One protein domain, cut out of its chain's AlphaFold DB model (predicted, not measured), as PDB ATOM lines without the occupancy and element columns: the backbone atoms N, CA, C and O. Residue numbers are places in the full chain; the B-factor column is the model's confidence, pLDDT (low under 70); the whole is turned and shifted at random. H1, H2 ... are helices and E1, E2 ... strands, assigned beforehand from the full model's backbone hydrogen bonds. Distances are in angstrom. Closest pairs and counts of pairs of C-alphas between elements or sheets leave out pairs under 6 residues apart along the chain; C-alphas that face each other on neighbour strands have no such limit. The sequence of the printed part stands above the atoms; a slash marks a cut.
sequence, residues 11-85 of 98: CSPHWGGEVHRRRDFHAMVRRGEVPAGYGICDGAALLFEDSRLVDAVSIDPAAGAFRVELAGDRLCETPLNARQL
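Overview. This is residues 11 to 85 of the 98 residues of an uncharacterized protein of Betaproteobacteria bacterium (UniProt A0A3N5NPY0). Two small three-stranded sheets follow each other along the length of a flat body, with one helix, H1, covering one face of the sheet E1 E4 E5. The other sheet, built on the hairpin E2 and E3, lies at the far end from H1, and E5 of the first sheet runs on into its edge strand E6. The printed part has 75 residues, with one named helix and six named strands in the order H1 E1 E2 E3 E4 E5 E6; the class is mixed, helices and strands. The first sheet has the order E1 E4 E5 and is antiparallel, while the second has the order E2 E3 E6 and is mixed. The whole is compact, with a radius of gyration of the C-alphas of 12.3 A and spans of 35 by 31 by 16 A.

Along the chain. In the first sheet, E4 is residues 65 to 71, 18.6 A from first to last C-alpha, beginning at C-alpha 65 (197.667, 243.388, 345.686). E1 is residues 37 to 40, 9.9 A, and E5 is residues 74 to 79, 16.1 A. H1 is residues 21 to 30, 14.3 A, beginning at C-alpha 21 (189.809, 246.922, 356.318). In the second sheet, E3 is residues 52 to 58, 18.4 A, and E2 is residues 44 to 49, 17.0 A. E6 is residues 82 to 84, 6.4 A, ending at C-alpha 84 (199.815, 247.444, 334.422).

Arrangement. E4 is the inner strand between E1 and E5. E1 and E4 are antiparallel at 151 degrees, with N 39 and O 66 2.9 A apart. E4 and E5 form a hairpin at 155 degrees, with N 67 and O 78 2.8 A apart. Residues 11 to 12 pair with residues 38 to 39 of E1, parallel. H1 is on this sheet, making two layers, a helix on one face of a sheet. It lies over E4 at a height over the sheet of 9.0 A and runs along the strands, at 22 degrees to E4 on the local plane; the closest C-alphas of H1 and E4 are those of Arg 30 and Leu 70, 7.4 A apart. In H1 every O i to N i+4 pair is within hydrogen-bond range. E2 and E3 form a hairpin at 155 degrees, with N 47 and O 55 2.8 A apart. E3 and E6 are parallel at 46 degrees, with N 83 and O 56 2.8 A apart. E5 runs on into E6 across a break of 2 residues, at 21 degrees. The closest C-alphas of E2 and E4 are those of Ala 44 and Ala 65, 6.4 A apart. H1 is apart from E2, E3 and E6.

Size, cuts and confidence. The two C-alphas farthest apart are those of Asp 73 and Leu 85, at 35.8 A. The printed part has no cut and no long link. The mean pLDDT of the printed part is 95.8, and no printed residue is under 70.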
ATOM      1  N   CYS A  11     190.046 236.634 350.804       96.94
ATOM      2  CA  CYS A  11     190.451 237.917 350.248       96.94
ATOM      3  C   CYS A  11     189.776 239.079 350.978       96.94
ATOM      4  O   CYS A  11     188.734 238.913 351.613       96.94
ATOM      5  N   SER A  12     190.391 240.251 350.875       97.00
ATOM      6  CA  SER A  12     189.875 241.518 351.372       97.00
ATOM      7  C   SER A  12     190.047 242.574 350.275       97.00
ATOM      8  O   SER A  12     191.181 243.001 350.019       97.00
ATOM      9  N   PRO A  13     188.966 242.946 349.564       95.69
ATOM     10  CA  PRO A  13     189.005 244.032 348.591       95.69
ATOM     11  C   PRO A  13     189.155 245.387 349.302       95.69
ATOM     12  O   PRO A  13     189.076 245.461 350.529       95.69
ATOM     13  N   HIS A  14     189.352 246.462 348.535       94.88
ATOM     14  CA  HIS A  14     189.531 247.827 349.052       94.88
ATOM     15  C   HIS A  14     190.679 247.943 350.077       94.88
ATOM     16  O   HIS A  14     190.611 248.726 351.025       94.88
ATOM     17  N   TRP A  15     191.748 247.152 349.906       94.50
ATOM     18  CA  TRP A  15     192.799 246.931 350.914       94.50
ATOM     19  C   TRP A  15     193.424 248.208 351.488       94.50
ATOM     20  O   TRP A  15     193.691 248.280 352.687       94.50
ATOM     21  N   GLY A  16     193.649 249.212 350.636       85.31
ATOM     22  CA  GLY A  16     194.156 250.533 351.021       85.31
ATOM     23  C   GLY A  16     193.098 251.642 351.062       85.31
ATOM     24  O   GLY A  16     193.419 252.743 351.496       85.31
ATOM     25  N   GLY A  17     191.869 251.373 350.613       84.62
ATOM     26  CA  GLY A  17     190.810 252.382 350.467       84.62
ATOM     27  C   GLY A  17     190.026 252.649 351.752       84.62
ATOM     28  O   GLY A  17     189.445 253.717 351.920       84.62
ATOM     29  N   GLU A  18     190.037 251.705 352.695       89.38
ATOM     30  CA  GLU A  18     189.251 251.797 353.922       89.38
ATOM     31  C   GLU A  18     190.098 251.625 355.189       89.38
ATOM     32  O   GLU A  18     190.777 250.614 355.384       89.38
ATOM     33  N   VAL A  19     189.975 252.588 356.112       87.44
ATOM     34  CA  VAL A  19     190.844 252.763 357.295       87.44
ATOM     35  C   VAL A  19     190.988 251.497 358.155       87.44
ATOM     36  O   VAL A  19     192.057 251.239 358.707       87.44
ATOM     37  N   HIS A  20     189.932 250.692 358.288       92.88
ATOM     38  CA  HIS A  20     189.928 249.521 359.177       92.88
ATOM     39  C   HIS A  20     190.073 248.179 358.454       92.88
ATOM     40  O   HIS A  20     190.422 247.183 359.086       92.88
ATOM     41  N   ARG A  21     189.896 248.147 357.130       94.81
ATOM     42  CA  ARG A  21     189.809 246.922 356.318       94.81
ATOM     43  C   ARG A  21     191.027 246.017 356.478       94.81
ATOM     44  O   ARG A  21     190.896 244.830 356.777       94.81
ATOM     45  N   ARG A  22     192.220 246.600 356.340       95.75
ATOM     46  CA  ARG A  22     193.506 245.903 356.484       95.75
ATOM     47  C   ARG A  22     193.718 245.376 357.905       95.75
ATOM     48  O   ARG A  22     194.058 244.210 358.090       95.75
ATOM     49  N   ARG A  23     193.448 246.205 358.922       95.94
ATOM     50  CA  ARG A  23     193.557 245.825 360.342       95.94
ATOM     51  C   ARG A  23     192.630 244.658 360.683       95.94
ATOM     52  O   ARG A  23     193.071 243.700 361.314       95.94
ATOM     53  N   ASP A  24     191.367 244.745 360.285       97.12
ATOM     54  CA  ASP A  24     190.349 243.772 360.669       97.12
ATOM     55  C   ASP A  24     190.601 242.429 359.986       97.12
ATOM     56  O   ASP A  24     190.582 241.396 360.653       97.12
ATOM     57  N   PHE A  25     190.982 242.439 358.705       97.56
ATOM     58  CA  PHE A  25     191.393 241.222 358.010       97.56
ATOM     59  C   PHE A  25     192.618 240.567 358.658       97.56
ATOM     60  O   PHE A  25     192.609 239.361 358.902       97.56
ATOM     61  N   HIS A  26     193.649 241.340 359.029       97.56
ATOM     62  CA  HIS A  26     194.788 240.796 359.778       97.56
ATOM     63  C   HIS A  26     194.367 240.144 361.090       97.56
ATOM     64  O   HIS A  26     194.899 239.100 361.467       97.56
ATOM     65  N   ALA A  27     193.439 240.767 361.812       97.25
ATOM     66  CA  ALA A  27     192.959 240.249 363.078       97.25
ATOM     67  C   ALA A  27     192.173 238.939 362.882       97.25
ATOM     68  O   ALA A  27     192.401 237.987 363.622       97.25
ATOM     69  N   MET A  28     191.329 238.855 361.849       97.25
ATOM     70  CA  MET A  28     190.605 237.628 361.496       97.25
ATOM     71  C   MET A  28     191.556 236.486 361.107       97.25
ATOM     72  O   MET A  28     191.366 235.359 361.561       97.25
ATOM     73  N   VAL A  29     192.599 236.775 360.318       97.25
ATOM     74  CA  VAL A  29     193.631 235.788 359.947       97.25
ATOM     75  C   VAL A  29     194.382 235.300 361.189       97.25
ATOM     76  O   VAL A  29     194.505 234.096 361.387       97.25
ATOM     77  N   ARG A  30     194.825 236.207 362.076       97.25
ATOM     78  CA  ARG A  30     195.505 235.842 363.337       97.25
ATOM     79  C   ARG A  30     194.645 234.981 364.257       97.25
ATOM     80  O   ARG A  30     195.165 234.079 364.899       97.25
ATOM     81  N   ARG A  31     193.341 235.258 364.330       96.31
ATOM     82  CA  ARG A  31     192.390 234.483 365.144       96.31
ATOM     83  C   ARG A  31     191.952 233.171 364.484       96.31
ATOM     84  O   ARG A  31     191.208 232.415 365.098       96.31
ATOM     85  N   GLY A  32     192.377 232.898 363.249       94.69
ATOM     86  CA  GLY A  32     191.976 231.705 362.500       94.69
ATOM     87  C   GLY A  32     190.510 231.708 362.050       94.69
ATOM     88  O   GLY A  32     189.982 230.668 361.665       94.69
ATOM     89  N   GLU A  33     189.835 232.860 362.077       96.06
ATOM     90  CA  GLU A  33     188.431 232.994 361.650       96.06
ATOM     91  C   GLU A  33     188.280 232.844 360.131       96.06
ATOM     92  O   GLU A  33     187.265 232.344 359.629       96.06
ATOM     93  N   VAL A  34     189.317 233.270 359.406       96.38
ATOM     94  CA  VAL A  34     189.505 233.053 357.971       96.38
ATOM     95  C   VAL A  34     190.935 232.577 357.709       96.38
ATOM     96  O   VAL A  34     191.852 232.963 358.435       96.38
ATOM     97  N   PRO A  35     191.154 231.750 356.674       96.12
ATOM     98  CA  PRO A  35     192.502 231.380 356.261       96.12
ATOM     99  C   PRO A  35     193.281 232.594 355.736       96.12
ATOM    100  O   PRO A  35     192.685 233.595 355.336       96.12
ATOM    101  N   ALA A  36     194.608 232.467 355.666       97.31
ATOM    102  CA  ALA A  36     195.483 233.370 354.915       97.31
ATOM    103  C   ALA A  36     194.990 233.584 353.468       97.31
ATOM    104  O   ALA A  36     194.247 232.765 352.911       97.31
ATOM    105  N   GLY A  37     195.381 234.699 352.856       97.75
ATOM    106  CA  GLY A  37     194.678 235.185 351.679       97.75
ATOM    107  C   GLY A  37     195.324 236.373 350.986       97.75
ATOM    108  O   GLY A  37     196.546 236.509 350.968       97.75
ATOM    109  N   TYR A  38     194.484 237.220 350.395       98.56
ATOM    110  CA  TYR A  38     194.923 238.345 349.574       98.56
ATOM    111  C   TYR A  38     194.270 239.666 349.970       98.56
ATOM    112  O   TYR A  38     193.051 239.746 350.103       98.56
ATOM    113  N   GLY A  39     195.073 240.718 350.078       98.12
ATOM    114  CA  GLY A  39     194.603 242.097 350.098       98.12
ATOM    115  C   GLY A  39     194.618 242.675 348.689       98.12
ATOM    116  O   GLY A  39     195.649 242.600 348.030       98.12
ATOM    117  N   ILE A  40     193.506 243.227 348.203       98.25
ATOM    118  CA  ILE A  40     193.393 243.752 346.832       98.25
ATOM    119  C   ILE A  40     192.983 245.227 346.897       98.25
ATOM    120  O   ILE A  40     191.923 245.544 347.439       98.25
ATOM    121  N   CYS A  41     193.832 246.134 346.404       97.00
ATOM    122  CA  CYS A  41     193.531 247.567 346.351       97.00
ATOM    123  C   CYS A  41     192.530 247.903 345.239       97.00
ATOM    124  O   CYS A  41     192.331 247.133 344.299       97.00
ATOM    125  N   ASP A  42     191.949 249.097 345.325       95.81
ATOM    126  CA  ASP A  42     191.115 249.649 344.259       95.81
ATOM    127  C   ASP A  42     191.901 249.763 342.960       95.81
ATOM    128  O   ASP A  42     193.028 250.243 342.956       95.81
ATOM    129  N   GLY A  43     191.319 249.288 341.860       95.06
ATOM    130  CA  GLY A  43     191.994 249.257 340.563       95.06
ATOM    131  C   GLY A  43     192.967 248.089 340.368       95.06
ATOM    132  O   GLY A  43     193.528 247.968 339.282       95.06
ATOM    133  N   ALA A  44     193.131 247.201 341.354       97.19
ATOM    134  CA  ALA A  44     193.888 245.962 341.207       97.19
ATOM    135  C   ALA A  44     192.969 244.737 341.086       97.19
ATOM    136  O   ALA A  44     191.853 244.708 341.607       97.19
ATOM    137  N   ALA A  45     193.454 243.693 340.419       97.56
ATOM    138  CA  ALA A  45     192.784 242.402 340.329       97.56
ATOM    139  C   ALA A  45     193.793 241.249 340.338       97.56
ATOM    140  O   ALA A  45     194.964 241.411 339.992       97.56
ATOM    141  N   LEU A  46     193.315 240.067 340.725       98.38
ATOM    142  CA  LEU A  46     194.068 238.818 340.679       98.38
ATOM    143  C   LEU A  46     193.425 237.883 339.659       98.38
ATOM    144  O   LEU A  46     192.217 237.649 339.717       98.38
ATOM    145  N   LEU A  47     194.231 237.340 338.754       97.94
ATOM    146  CA  LEU A  47     193.804 236.350 337.776       97.94
ATOM    147  C   LEU A  47     194.150 234.953 338.289       97.94
ATOM    148  O   LEU A  47     195.309 234.658 338.593       97.94
ATOM    149  N   PHE A  48     193.138 234.092 338.357       98.19
ATOM    150  CA  PHE A  48     193.296 232.687 338.706       98.19
ATOM    151  C   PHE A  48     192.862 231.800 337.540       98.19
ATOM    152  O   PHE A  48     191.795 232.014 336.972       98.19
ATOM    153  N   GLU A  49     193.654 230.771 337.261       97.69
ATOM    154  CA  GLU A  49     193.322 229.672 336.349       97.69
ATOM    155  C   GLU A  49     193.408 228.372 337.149       97.69
ATOM    156  O   GLU A  49     194.398 228.146 337.847       97.69
ATOM    157  N   ASP A  50     192.348 227.559 337.133       95.56
ATOM    158  CA  ASP A  50     192.258 226.306 337.904       95.56
ATOM    159  C   ASP A  50     192.671 226.459 339.380       95.56
ATOM    160  O   ASP A  50     193.445 225.687 339.948       95.56
ATOM    161  N   SER A  51     192.177 227.529 340.010       95.44
ATOM    162  CA  SER A  51     192.485 227.924 341.393       95.44
ATOM    163  C   SER A  51     193.947 228.301 341.675       95.44
ATOM    164  O   SER A  51     194.298 228.553 342.833       95.44
ATOM    165  N   ARG A  52     194.802 228.391 340.653       96.25
ATOM    166  CA  ARG A  52     196.191 228.839 340.764       96.25
ATOM    167  C   ARG A  52     196.291 230.312 340.393       96.25
ATOM    168  O   ARG A  52     195.775 230.726 339.362       96.25
ATOM    169  N   LEU A  53     196.955 231.108 341.232       97.81
ATOM    170  CA  LEU A  53     197.251 232.502 340.904       97.81
ATOM    171  C   LEU A  53     198.219 232.528 339.716       97.81
ATOM    172  O   LEU A  53     199.312 231.963 339.816       97.81
ATOM    173  N   VAL A  54     197.814 233.161 338.617       98.12
ATOM    174  CA  VAL A  54     198.626 233.260 337.394       98.12
ATOM    175  C   VAL A  54     199.117 234.675 337.124       98.12
ATOM    176  O   VAL A  54     200.217 234.828 336.604       98.12
ATOM    177  N   ASP A  55     198.351 235.697 337.507       97.81
ATOM    178  CA  ASP A  55     198.744 237.093 337.310       97.81
ATOM    179  C   ASP A  55     198.104 238.006 338.364       97.81
ATOM    180  O   ASP A  55     197.045 237.707 338.925       97.81
ATOM    181  N   ALA A  56     198.742 239.143 338.607       98.25
ATOM    182  CA  ALA A  56     198.161 240.279 339.305       98.25
ATOM    183  C   ALA A  56     198.189 241.456 338.336       98.25
ATOM    184  O   ALA A  56     199.204 241.715 337.695       98.25
ATOM    185  N   VAL A  57     197.081 242.173 338.206       97.56
ATOM    186  CA  VAL A  57     196.955 243.260 337.235       97.56
ATOM    187  C   VAL A  57     196.455 244.526 337.907       97.56
ATOM    188  O   VAL A  57     195.736 244.452 338.902       97.56
ATOM    189  N   SER A  58     196.834 245.684 337.373       96.69
ATOM    190  CA  SER A  58     196.386 246.977 337.895       96.69
ATOM    191  C   SER A  58     196.109 247.986 336.785       96.69
ATOM    192  O   SER A  58     196.826 248.021 335.787       96.69
ATOM    193  N   ILE A  59     195.087 248.825 336.955       94.75
ATOM    194  CA  ILE A  59     194.834 249.984 336.079       94.75
ATOM    195  C   ILE A  59     195.572 251.250 336.541       94.75
ATOM    196  O   ILE A  59     195.755 252.170 335.745       94.75
ATOM    197  N   ASP A  60     196.020 251.286 337.797       91.44
ATOM    198  CA  ASP A  60     196.733 252.408 338.413       91.44
ATOM    199  C   ASP A  60     198.117 251.928 338.900       91.44
ATOM    200  O   ASP A  60     198.179 250.971 339.677       91.44
ATOM    201  N   PRO A  61     199.234 252.558 338.491       89.88
ATOM    202  CA  PRO A  61     200.572 252.222 338.988       89.88
ATOM    203  C   PRO A  61     200.721 252.241 340.518       89.88
ATOM    204  O   PRO A  61     201.609 251.577 341.047       89.88
ATOM    205  N   ALA A  62     199.886 253.003 341.229       91.06
ATOM    206  CA  ALA A  62     199.881 253.076 342.688       91.06
ATOM    207  C   ALA A  62     199.023 251.982 343.353       91.06
ATOM    208  O   ALA A  62     199.138 251.756 344.561       91.06
ATOM    209  N   ALA A  63     198.173 251.292 342.590       94.31
ATOM    210  CA  ALA A  63     197.345 250.199 343.080       94.31
ATOM    211  C   ALA A  63     198.008 248.837 342.861       94.31
ATOM    212  O   ALA A  63     198.675 248.584 341.857       94.31
ATOM    213  N   GLY A  64     197.781 247.919 343.799       96.56
ATOM    214  CA  GLY A  64     198.322 246.570 343.732       96.56
ATOM    215  C   GLY A  64     197.586 245.592 344.634       96.56
ATOM    216  O   GLY A  64     196.508 245.870 345.160       96.56
ATOM    217  N   ALA A  65     198.187 244.425 344.814       98.19
ATOM    218  CA  ALA A  65     197.667 243.388 345.686       98.19
ATOM    219  C   ALA A  65     198.781 242.812 346.558       98.19
ATOM    220  O   ALA A  65     199.961 242.885 346.221       98.19
ATOM    221  N   PHE A  66     198.393 242.222 347.682       98.31
ATOM    222  CA  PHE A  66     199.293 241.673 348.683       98.31
ATOM    223  C   PHE A  66     198.893 240.238 348.986       98.31
ATOM    224  O   PHE A  66     197.716 239.942 349.195       98.31
ATOM    225  N   ARG A  67     199.877 239.346 349.062       98.25
ATOM    226  CA  ARG A  67     199.735 238.047 349.710       98.25
ATOM    227  C   ARG A  67     199.847 238.257 351.217       98.25
ATOM    228  O   ARG A  67     200.825 238.835 351.679       98.25
ATOM    229  N   VAL A  68     198.847 237.808 351.966       98.31
ATOM    230  CA  VAL A  68     198.768 237.955 353.423       98.31
ATOM    231  C   VAL A  68     198.855 236.576 354.052       98.31
ATOM    232  O   VAL A  68     197.973 235.743 353.841       98.31
ATOM    233  N   GLU A  69     199.904 236.335 354.829       97.50
ATOM    234  CA  GLU A  69     200.213 235.021 355.394       97.50
ATOM    235  C   GLU A  69     200.650 235.108 356.856       97.50
ATOM    236  O   GLU A  69     201.091 236.152 357.336       97.50
ATOM    237  N   LEU A  70     200.532 233.983 357.562       95.94
ATOM    238  CA  LEU A  70     201.109 233.780 358.886       95.94
ATOM    239  C   LEU A  70     202.368 232.920 358.751       95.94
ATOM    240  O   LEU A  70     202.290 231.753 358.370       95.94
ATOM    241  N   ALA A  71     203.524 233.498 359.063       93.06
ATOM    242  CA  ALA A  71     204.786 232.781 359.204       93.06
ATOM    243  C   ALA A  71     205.031 232.529 360.701       93.06
ATOM    244  O   ALA A  71     205.621 233.365 361.392       93.06
ATOM    245  N   GLY A  72     204.507 231.410 361.213       89.69
ATOM    246  CA  GLY A  72     204.342 231.212 362.658       89.69
ATOM    247  C   GLY A  72     203.328 232.217 363.211       89.69
ATOM    248  O   GLY A  72     202.256 232.381 362.636       89.69
ATOM    249  N   ASP A  73     203.700 232.955 364.256       90.38
ATOM    250  CA  ASP A  73     202.844 233.996 364.854       90.38
ATOM    251  C   ASP A  73     202.949 235.358 364.150       90.38
ATOM    252  O   ASP A  73     202.230 236.314 364.474       90.38
ATOM    253  N   ARG A  74     203.855 235.489 363.171       95.62
ATOM    254  CA  ARG A  74     204.072 236.751 362.466       95.62
ATOM    255  C   ARG A  74     203.178 236.845 361.239       95.62
ATOM    256  O   ARG A  74     203.308 236.062 360.303       95.62
ATOM    257  N   LEU A  75     202.337 237.875 361.217       97.12
ATOM    258  CA  LEU A  75     201.584 238.250 360.027       97.12
ATOM    259  C   LEU A  75     202.489 239.014 359.054       97.12
ATOM    260  O   LEU A  75     203.094 240.021 359.426       97.12
ATOM    261  N   CYS A  76     202.568 238.518 357.825       97.56
ATOM    262  CA  CYS A  76     203.380 239.052 356.745       97.56
ATOM    263  C   CYS A  76     202.484 239.481 355.584       97.56
ATOM    264  O   CYS A  76     201.547 238.773 355.216       97.56
ATOM    265  N   GLU A  77     202.829 240.611 354.978       97.69
ATOM    266  CA  GLU A  77     202.263 241.053 353.712       97.69
ATOM    267  C   GLU A  77     203.373 241.105 352.671       97.69
ATOM    268  O   GLU A  77     204.388 241.775 352.865       97.69
ATOM    269  N   THR A  78     203.185 240.402 351.564       98.12
ATOM    270  CA  THR A  78     204.121 240.400 350.442       98.12
ATOM    271  C   THR A  78     203.429 241.026 349.238       98.12
ATOM    272  O   THR A  78     202.423 240.475 348.784       98.12
ATOM    273  N   PRO A  79     203.908 242.170 348.720       97.75
ATOM    274  CA  PRO A  79     203.327 242.761 347.522       97.75
ATOM    275  C   PRO A  79     203.477 241.795 346.345       97.75
ATOM    276  O   PRO A  79     204.523 241.175 346.154       97.75
ATOM    277  N   LEU A  80     202.414 241.665 345.561       98.06
ATOM    278  CA  LEU A  80     202.425 240.930 344.306       98.06
ATOM    279  C   LEU A  80     202.890 241.868 343.195       98.06
ATOM    280  O   LEU A  80     202.517 243.041 343.168       98.06
ATOM    281  N   ASN A  81     203.697 241.348 342.271       96.69
ATOM    282  CA  ASN A  81     204.128 242.105 341.102       96.69
ATOM    283  C   ASN A  81     202.936 242.297 340.153       96.69
ATOM    284  O   ASN A  81     202.640 241.415 339.349       96.69
ATOM    285  N   ALA A  82     202.228 243.416 340.300       96.94
ATOM    286  CA  ALA A  82     201.055 243.721 339.498       96.94
ATOM    287  C   ALA A  82     201.464 244.339 338.156       96.94
ATOM    288  O   ALA A  82     202.065 245.411 338.097       96.94
ATOM    289  N   ARG A  83     201.101 243.677 337.060       96.56
ATOM    290  CA  ARG A  83     201.308 244.184 335.707       96.56
ATOM    291  C   ARG A  83     200.272 245.253 335.375       96.56
ATOM    292  O   ARG A  83     199.068 245.043 335.527       96.56
ATOM    293  N   GLN A  84     200.724 246.383 334.842       96.00
ATOM    294  CA  GLN A  84     199.815 247.444 334.422       96.00
ATOM    295  C   GLN A  84     198.984 247.018 333.200       96.00
ATOM    296  O   GLN A  84     199.512 246.511 332.204       96.00
ATOM    297  N   LEU A  85     197.673 247.238 333.266       93.38
ATOM    298  CA  LEU A  85     196.770 247.098 332.135       93.38
ATOM    299  C   LEU A  85     196.807 248.378 331.316       93.38
ATOM    300  O   LEU A  85     196.383 249.443 331.760       93.38
TER     301      LEU A  85